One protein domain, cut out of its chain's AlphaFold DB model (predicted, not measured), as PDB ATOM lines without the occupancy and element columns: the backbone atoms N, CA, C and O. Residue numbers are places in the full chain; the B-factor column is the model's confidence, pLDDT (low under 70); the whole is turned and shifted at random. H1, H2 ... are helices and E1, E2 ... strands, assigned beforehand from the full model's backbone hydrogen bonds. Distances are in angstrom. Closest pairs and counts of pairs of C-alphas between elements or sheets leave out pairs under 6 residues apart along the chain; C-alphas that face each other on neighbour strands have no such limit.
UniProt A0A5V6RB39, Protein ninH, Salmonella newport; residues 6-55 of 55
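AT A GLANCE: This is residues 6 to 55 of the 55 residues of the protein "Protein ninH" of Salmonella newport (UniProt A0A5V6RB39). Three short helices, H1, H2 and H3, are set crosswise to one another with their centres in a triangle, and a small two-stranded hairpin of E1 and E2 stands on one side of this triangle, with E1 nearer to H1 and H3 than E2 is. The printed part has 50 residues, with three named helices followed along the chain by two named strands, in the order H1, H2, H3, E1, E2. The sheet is the antiparallel pair E1 - E2, and the class is mixed, helices and strands. The whole is compact, with a radius of gyration of the C-alphas of 9.2 A, and its rounded outline spans 22 by 20 by 18 A.

HOW THE PARTS SIT: H1, residues 8 to 14, touches H2, residues 19 to 25. Their closest C-alphas are those of Leu 11 and Val 22, 6.4 A apart, and their lines are about perpendicular at 84 degrees. H2 touches H3, residues 30 to 36, with 9 pairs of C-alphas within 8 A, the closest those of Ala 23 and Arg 30 at 5.1 A; these lines are about perpendicular at 81 degrees. H1 and H3 only just touch, with 3 pairs of C-alphas within 8 A, the closest those of Ile 8 and Tyr 36 at 6.5 A. Their lines are only just about perpendicular, at 70.2 degrees. The helix packing is mostly crossed, with 0 of these 3 pairs at a shallow tilt. In H1, H2 and H3 every O i to N i+4 pair is within hydrogen-bond range. E1, residues 45 to 48, and E2, residues 51 to 54, form a hairpin, antiparallel at 155 degrees between their directions. N 46 and O 53 are within hydrogen-bond range at 2.9 A, and N 53 and O 46 at 2.8 A. The closest C-alphas of H1 and E1 are those of Ile 8 and Ile 47, 7.4 A apart; those of H3 and E1 are Tyr 36 and His 45, 7.1 A apart. E2 is apart from H1, H2 and H3, and H2 is apart from E1.

IN THESE COORDINATES: H1 begins with C-alpha 8 at (25.259, -5.857, -21.139) and is 9.8 A long from first to last C-alpha. H2 also measures 9.8 A, and H3 10.2 A, ending with C-alpha 36 at (25.780, -11.671, -24.038). E1 and E2 each measure 9.9 A, and E2 ends with C-alpha 54 at (16.372, -11.578, -24.721).

THE WHOLE: The C-alphas of Arg 16 and Lys 55, the two farthest apart, are 25.6 A from each other. The printed part has no cut and ends at residue 55, the chain's last. The links H1 to H2, H2 to H3 and E1 to E2 are tight; H3 to E1, with 8 residues between them, is short. The mean pLDDT of the printed part is 96.6, and no printed residue is under 70.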
ATOM      1  N   GLN A   6      19.950   0.077 -23.077       95.88
ATOM      2  CA  GLN A   6      21.349  -0.278 -22.853       95.88
ATOM      3  C   GLN A   6      21.634  -1.725 -23.250       95.88
ATOM      4  O   GLN A   6      20.723  -2.533 -23.450       95.88
ATOM      5  N   THR A   7      22.914  -2.070 -23.311       97.50
ATOM      6  CA  THR A   7      23.386  -3.448 -23.484       97.50
ATOM      7  C   THR A   7      24.259  -3.903 -22.306       97.50
ATOM      8  O   THR A   7      24.807  -3.111 -21.539       97.50
ATOM      9  N   ILE A   8      24.399  -5.216 -22.136       97.75
ATOM     10  CA  ILE A   8      25.259  -5.857 -21.139       97.75
ATOM     11  C   ILE A   8      26.715  -5.381 -21.270       97.75
ATOM     12  O   ILE A   8      27.311  -5.085 -20.233       97.75
ATOM     13  N   PRO A   9      27.313  -5.252 -22.474       98.25
ATOM     14  CA  PRO A   9      28.642  -4.659 -22.623       98.25
ATOM     15  C   PRO A   9      28.766  -3.246 -22.040       98.25
ATOM     16  O   PRO A   9      29.765  -2.949 -21.390       98.25
ATOM     17  N   GLU A  10      27.755  -2.389 -22.194       97.88
ATOM     18  CA  GLU A  10      27.767  -1.037 -21.618       97.88
ATOM     19  C   GLU A  10      27.714  -1.069 -20.087       97.88
ATOM     20  O   GLU A  10      28.499  -0.384 -19.427       97.88
ATOM     21  N   LEU A  11      26.859  -1.918 -19.507       97.38
ATOM     22  CA  LEU A  11      26.829  -2.123 -18.055       97.38
ATOM     23  C   LEU A  11      28.136  -2.725 -17.527       97.38
ATOM     24  O   LEU A  11      28.579  -2.394 -16.426       97.38
ATOM     25  N   LEU A  12      28.795  -3.584 -18.305       98.06
ATOM     26  CA  LEU A  12      30.114  -4.105 -17.954       98.06
ATOM     27  C   LEU A  12      31.170  -2.999 -17.967       98.06
ATOM     28  O   LEU A  12      32.003  -2.974 -17.069       98.06
ATOM     29  N   ILE A  13      31.129  -2.050 -18.905       97.81
ATOM     30  CA  ILE A  13      32.034  -0.888 -18.884       97.81
ATOM     31  C   ILE A  13      31.796  -0.056 -17.615       97.81
ATOM     32  O   ILE A  13      32.749   0.260 -16.900       97.81
ATOM     33  N   GLN A  14      30.533   0.223 -17.277       96.75
ATOM     34  CA  GLN A  14      30.163   0.991 -16.080       96.75
ATOM     35  C   GLN A  14      30.592   0.306 -14.774       96.75
ATOM     36  O   GLN A  14      31.011   0.968 -13.826       96.75
ATOM     37  N   THR A  15      30.548  -1.027 -14.733       97.19
ATOM     38  CA  THR A  15      30.928  -1.836 -13.564       97.19
ATOM     39  C   THR A  15      32.370  -2.357 -13.619       97.19
ATOM     40  O   THR A  15      32.736  -3.238 -12.839       97.19
ATOM     41  N   ARG A  16      33.211  -1.835 -14.527       97.19
ATOM     42  CA  ARG A  16      34.623  -2.241 -14.703       97.19
ATOM     43  C   ARG A  16      34.802  -3.753 -14.921       97.19
ATOM     44  O   ARG A  16      35.745  -4.364 -14.429       97.19
ATOM     45  N   GLY A  17      33.874  -4.363 -15.649       97.06
ATOM     46  CA  GLY A  17      33.862  -5.778 -16.010       97.06
ATOM     47  C   GLY A  17      33.280  -6.708 -14.944       97.06
ATOM     48  O   GLY A  17      33.352  -7.929 -15.111       97.06
ATOM     49  N   ASN A  18      32.695  -6.183 -13.861       98.00
ATOM     50  CA  ASN A  18      32.130  -7.004 -12.793       98.00
ATOM     51  C   ASN A  18      30.806  -7.665 -13.216       98.00
ATOM     52  O   ASN A  18      29.712  -7.149 -12.997       98.00
ATOM     53  N   GLN A  19      30.910  -8.867 -13.783       97.94
ATOM     54  CA  GLN A  19      29.750  -9.633 -14.250       97.94
ATOM     55  C   GLN A  19      28.762  -9.998 -13.136       97.94
ATOM     56  O   GLN A  19      27.573 -10.127 -13.412       97.94
ATOM     57  N   THR A  20      29.230 -10.188 -11.898       98.19
ATOM     58  CA  THR A  20      28.351 -10.509 -10.762       98.19
ATOM     59  C   THR A  20      27.475  -9.314 -10.409       98.19
ATOM     60  O   THR A  20      26.284  -9.480 -10.161       98.19
ATOM     61  N   GLU A  21      28.039  -8.108 -10.453       98.06
ATOM     62  CA  GLU A  21      27.281  -6.884 -10.208       98.06
ATOM     63  C   GLU A  21      26.257  -6.621 -11.318       98.06
ATOM     64  O   GLU A  21      25.095  -6.358 -11.024       98.06
ATOM     65  N   VAL A  22      26.634  -6.800 -12.589       98.00
ATOM     66  CA  VAL A  22      25.680  -6.692 -13.710       98.00
ATOM     67  C   VAL A  22      24.557  -7.727 -13.588       98.00
ATOM     68  O   VAL A  22      23.392  -7.409 -13.814       98.00
ATOM     69  N   ALA A  23      24.875  -8.956 -13.179       98.12
ATOM     70  CA  ALA A  23      23.878  -9.999 -12.950       98.12
ATOM     71  C   ALA A  23      22.901  -9.623 -11.822       98.12
ATOM     72  O   ALA A  23      21.697  -9.839 -11.956       98.12
ATOM     73  N   ARG A  24      23.404  -8.997 -10.747       97.81
ATOM     74  CA  ARG A  24      22.593  -8.461  -9.644       97.81
ATOM     75  C   ARG A  24      21.687  -7.319 -10.110       97.81
ATOM     76  O   ARG A  24      20.506  -7.328  -9.781       97.81
ATOM     77  N   MET A  25      22.215  -6.376 -10.896       96.81
ATOM     78  CA  MET A  25      21.451  -5.257 -11.467       96.81
ATOM     79  C   MET A  25      20.297  -5.746 -12.351       96.81
ATOM     80  O   MET A  25      19.196  -5.213 -12.275       96.81
ATOM     81  N   LEU A  26      20.544  -6.778 -13.161       96.62
ATOM     82  CA  LEU A  26      19.577  -7.324 -14.114       96.62
ATOM     83  C   LEU A  26      18.725  -8.471 -13.549       96.62
ATOM     84  O   LEU A  26      17.939  -9.057 -14.290       96.62
ATOM     85  N   SER A  27      18.896  -8.821 -12.267       96.44
ATOM     86  CA  SER A  27      18.237  -9.967 -11.616       96.44
ATOM     87  C   SER A  27      18.325 -11.266 -12.433       96.44
ATOM     88  O   SER A  27      17.349 -12.000 -12.578       96.44
ATOM     89  N   CYS A  28      19.498 -11.549 -13.001       96.25
ATOM     90  CA  CYS A  28      19.720 -12.704 -13.867       96.25
ATOM     91  C   CYS A  28      20.925 -13.536 -13.414       96.25
ATOM     92  O   CYS A  28      21.699 -13.149 -12.540       96.25
ATOM     93  N   ALA A  29      21.102 -14.716 -14.008       97.12
ATOM     94  CA  ALA A  29      22.284 -15.526 -13.748       97.12
ATOM     95  C   ALA A  29      23.537 -14.868 -14.351       97.12
ATOM     96  O   ALA A  29      23.519 -14.394 -15.487       97.12
ATOM     97  N   ARG A  30      24.681 -14.951 -13.659       97.56
ATOM     98  CA  ARG A  30      25.983 -14.507 -14.203       97.56
ATOM     99  C   ARG A  30      26.305 -15.153 -15.558       97.56
ATOM    100  O   ARG A  30      26.904 -14.516 -16.418       97.56
ATOM    101  N   GLY A  31      25.880 -16.402 -15.774       97.94
ATOM    102  CA  GLY A  31      26.019 -17.087 -17.065       97.94
ATOM    103  C   GLY A  31      25.304 -16.369 -18.216       97.94
ATOM    104  O   GLY A  31      25.809 -16.362 -19.336       97.94
ATOM    105  N   THR A  32      24.187 -15.693 -17.942       97.31
ATOM    106  CA  THR A  32      23.469 -14.858 -18.915       97.31
ATOM    107  C   THR A  32      24.297 -13.635 -19.300       97.31
ATOM    108  O   THR A  32      24.451 -13.350 -20.485       97.31
ATOM    109  N   VAL A  33      24.911 -12.964 -18.322       97.94
ATOM    110  CA  VAL A  33      25.843 -11.853 -18.577       97.94
ATOM    111  C   VAL A  33      27.009 -12.322 -19.447       97.94
ATOM    112  O   VAL A  33      27.328 -11.682 -20.443       97.94
ATOM    113  N   LEU A  34      27.597 -13.480 -19.127       97.94
ATOM    114  CA  LEU A  34      28.679 -14.071 -19.916       97.94
ATOM    115  C   LEU A  34      28.249 -14.395 -21.356       97.94
ATOM    116  O   LEU A  34      29.010 -14.138 -22.282       97.94
ATOM    117  N   LYS A  35      27.035 -14.921 -21.556       97.75
ATOM    118  CA  LYS A  35      26.493 -15.271 -22.880       97.75
ATOM    119  C   LYS A  35      26.390 -14.060 -23.814       97.75
ATOM    120  O   LYS A  35      26.612 -14.200 -25.016       97.75
ATOM    121  N   TYR A  36      26.058 -12.890 -23.271       97.88
ATOM    122  CA  TYR A  36      25.780 -11.671 -24.038       97.88
ATOM    123  C   TYR A  36      26.854 -10.578 -23.889       97.88
ATOM    124  O   TYR A  36      26.707  -9.491 -24.438       97.88
ATOM    125  N   ASN A  37      27.975 -10.857 -23.217       96.88
ATOM    126  CA  ASN A  37      29.048  -9.879 -22.970       96.88
ATOM    127  C   ASN A  37      29.752  -9.345 -24.233       96.88
ATOM    128  O   ASN A  37      30.548  -8.415 -24.141       96.88
ATOM    129  N   ARG A  38      29.489  -9.946 -25.396       96.44
ATOM    130  CA  ARG A  38      30.003  -9.531 -26.710       96.44
ATOM    131  C   ARG A  38      28.920  -8.966 -27.626       96.44
ATOM    132  O   ARG A  38      29.230  -8.566 -28.742       96.44
ATOM    133  N   ASP A  39      27.668  -8.939 -27.184       96.31
ATOM    134  CA  ASP A  39      26.547  -8.453 -27.988       96.31
ATOM    135  C   ASP A  39      26.398  -6.929 -27.859       96.31
ATOM    136  O   ASP A  39      25.417  -6.411 -27.337       96.31
ATOM    137  N   SER A  40      27.417  -6.192 -28.302       94.19
ATOM    138  CA  SER A  40      27.459  -4.724 -28.213       94.19
ATOM    139  C   SER A  40      26.450  -4.023 -29.118       94.19
ATOM    140  O   SER A  40      26.151  -2.853 -28.908       94.19
ATOM    141  N   LYS A  41      25.923  -4.730 -30.119       94.12
ATOM    142  CA  LYS A  41      24.899  -4.220 -31.034       94.12
ATOM    143  C   LYS A  41      23.472  -4.455 -30.530       94.12
ATOM    144  O   LYS A  41      22.539  -3.956 -31.147       94.12
ATOM    145  N   GLY A  42      23.303  -5.224 -29.452       92.69
ATOM    146  CA  GLY A  42      21.991  -5.603 -28.933       92.69
ATOM    147  C   GLY A  42      21.179  -6.474 -29.897       92.69
ATOM    148  O   GLY A  42      19.955  -6.389 -29.943       92.69
ATOM    149  N   GLU A  43      21.842  -7.302 -30.710       95.31
ATOM    150  CA  GLU A  43      21.175  -8.159 -31.703       95.31
ATOM    151  C   GLU A  43      20.443  -9.343 -31.048       95.31
ATOM    152  O   GLU A  43      19.506  -9.903 -31.626       95.31
ATOM    153  N   ARG A  44      20.888  -9.757 -29.854       96.19
ATOM    154  CA  ARG A  44      20.390 -10.932 -29.122       96.19
ATOM    155  C   ARG A  44      19.824 -10.589 -27.743       96.19
ATOM    156  O   ARG A  44      19.126 -11.419 -27.159       96.19
ATOM    157  N   HIS A  45      20.127  -9.408 -27.217       96.81
ATOM    158  CA  HIS A  45      19.564  -8.904 -25.972       96.81
ATOM    159  C   HIS A  45      19.476  -7.377 -25.975       96.81
ATOM    160  O   HIS A  45      20.214  -6.693 -26.676       96.81
ATOM    161  N   VAL A  46      18.611  -6.850 -25.122       96.94
ATOM    162  CA  VAL A  46      18.509  -5.422 -24.847       96.94
ATOM    163  C   VAL A  46      18.080  -5.230 -23.401       96.94
ATOM    164  O   VAL A  46      17.336  -6.039 -22.852       96.94
ATOM    165  N   ILE A  47      18.563  -4.175 -22.762       96.81
ATOM    166  CA  ILE A  47      18.132  -3.778 -21.428       96.81
ATOM    167  C   ILE A  47      17.254  -2.547 -21.589       96.81
ATOM    168  O   ILE A  47      17.715  -1.520 -22.084       96.81
ATOM    169  N   VAL A  48      15.995  -2.649 -21.169       95.62
ATOM    170  CA  VAL A  48      15.030  -1.547 -21.224       95.62
ATOM    171  C   VAL A  48      14.635  -1.194 -19.802       95.62
ATOM    172  O   VAL A  48      14.046  -2.010 -19.097       95.62
ATOM    173  N   ASN A  49      14.984   0.016 -19.360       94.44
ATOM    174  CA  ASN A  49      14.732   0.493 -17.994       94.44
ATOM    175  C   ASN A  49      15.223  -0.490 -16.908       94.44
ATOM    176  O   ASN A  49      14.544  -0.724 -15.911       94.44
ATOM    177  N   GLY A  50      16.396  -1.098 -17.122       93.00
ATOM    178  CA  GLY A  50      17.000  -2.065 -16.196       93.00
ATOM    179  C   GLY A  50      16.486  -3.503 -16.324       93.00
ATOM    180  O   GLY A  50      17.027  -4.396 -15.678       93.00
ATOM    181  N   VAL A  51      15.494  -3.761 -17.179       95.12
ATOM    182  CA  VAL A  51      14.971  -5.111 -17.422       95.12
ATOM    183  C   VAL A  51      15.677  -5.731 -18.621       95.12
ATOM    184  O   VAL A  51      15.661  -5.169 -19.715       95.12
ATOM    185  N   LEU A  52      16.277  -6.906 -18.421       96.62
ATOM    186  CA  LEU A  52      16.896  -7.676 -19.494       96.62
ATOM    187  C   LEU A  52      15.824  -8.359 -20.354       96.62
ATOM    188  O   LEU A  52      15.108  -9.241 -19.887       96.62
ATOM    189  N   MET A  53      15.770  -7.995 -21.629       96.25
ATOM    190  CA  MET A  53      14.978  -8.655 -22.658       96.25
ATOM    191  C   MET A  53      15.917  -9.438 -23.575       96.25
ATOM    192  O   MET A  53      16.941  -8.921 -24.023       96.25
ATOM    193  N   VAL A  54      15.583 -10.696 -23.852       94.31
ATOM    194  CA  VAL A  54      16.372 -11.578 -24.721       94.31
ATOM    195  C   VAL A  54      15.540 -12.005 -25.921       94.31
ATOM    196  O   VAL A  54      14.319 -12.127 -25.813       94.31
ATOM    197  N   LYS A  55      16.212 -12.215 -27.052       88.19
ATOM    198  CA  LYS A  55      15.640 -12.855 -28.237       88.19
ATOM    199  C   LYS A  55      15.838 -14.368 -28.192       88.19
ATOM    200  O   LYS A  55      16.894 -14.810 -27.674       88.19
TER     201      LYS A  55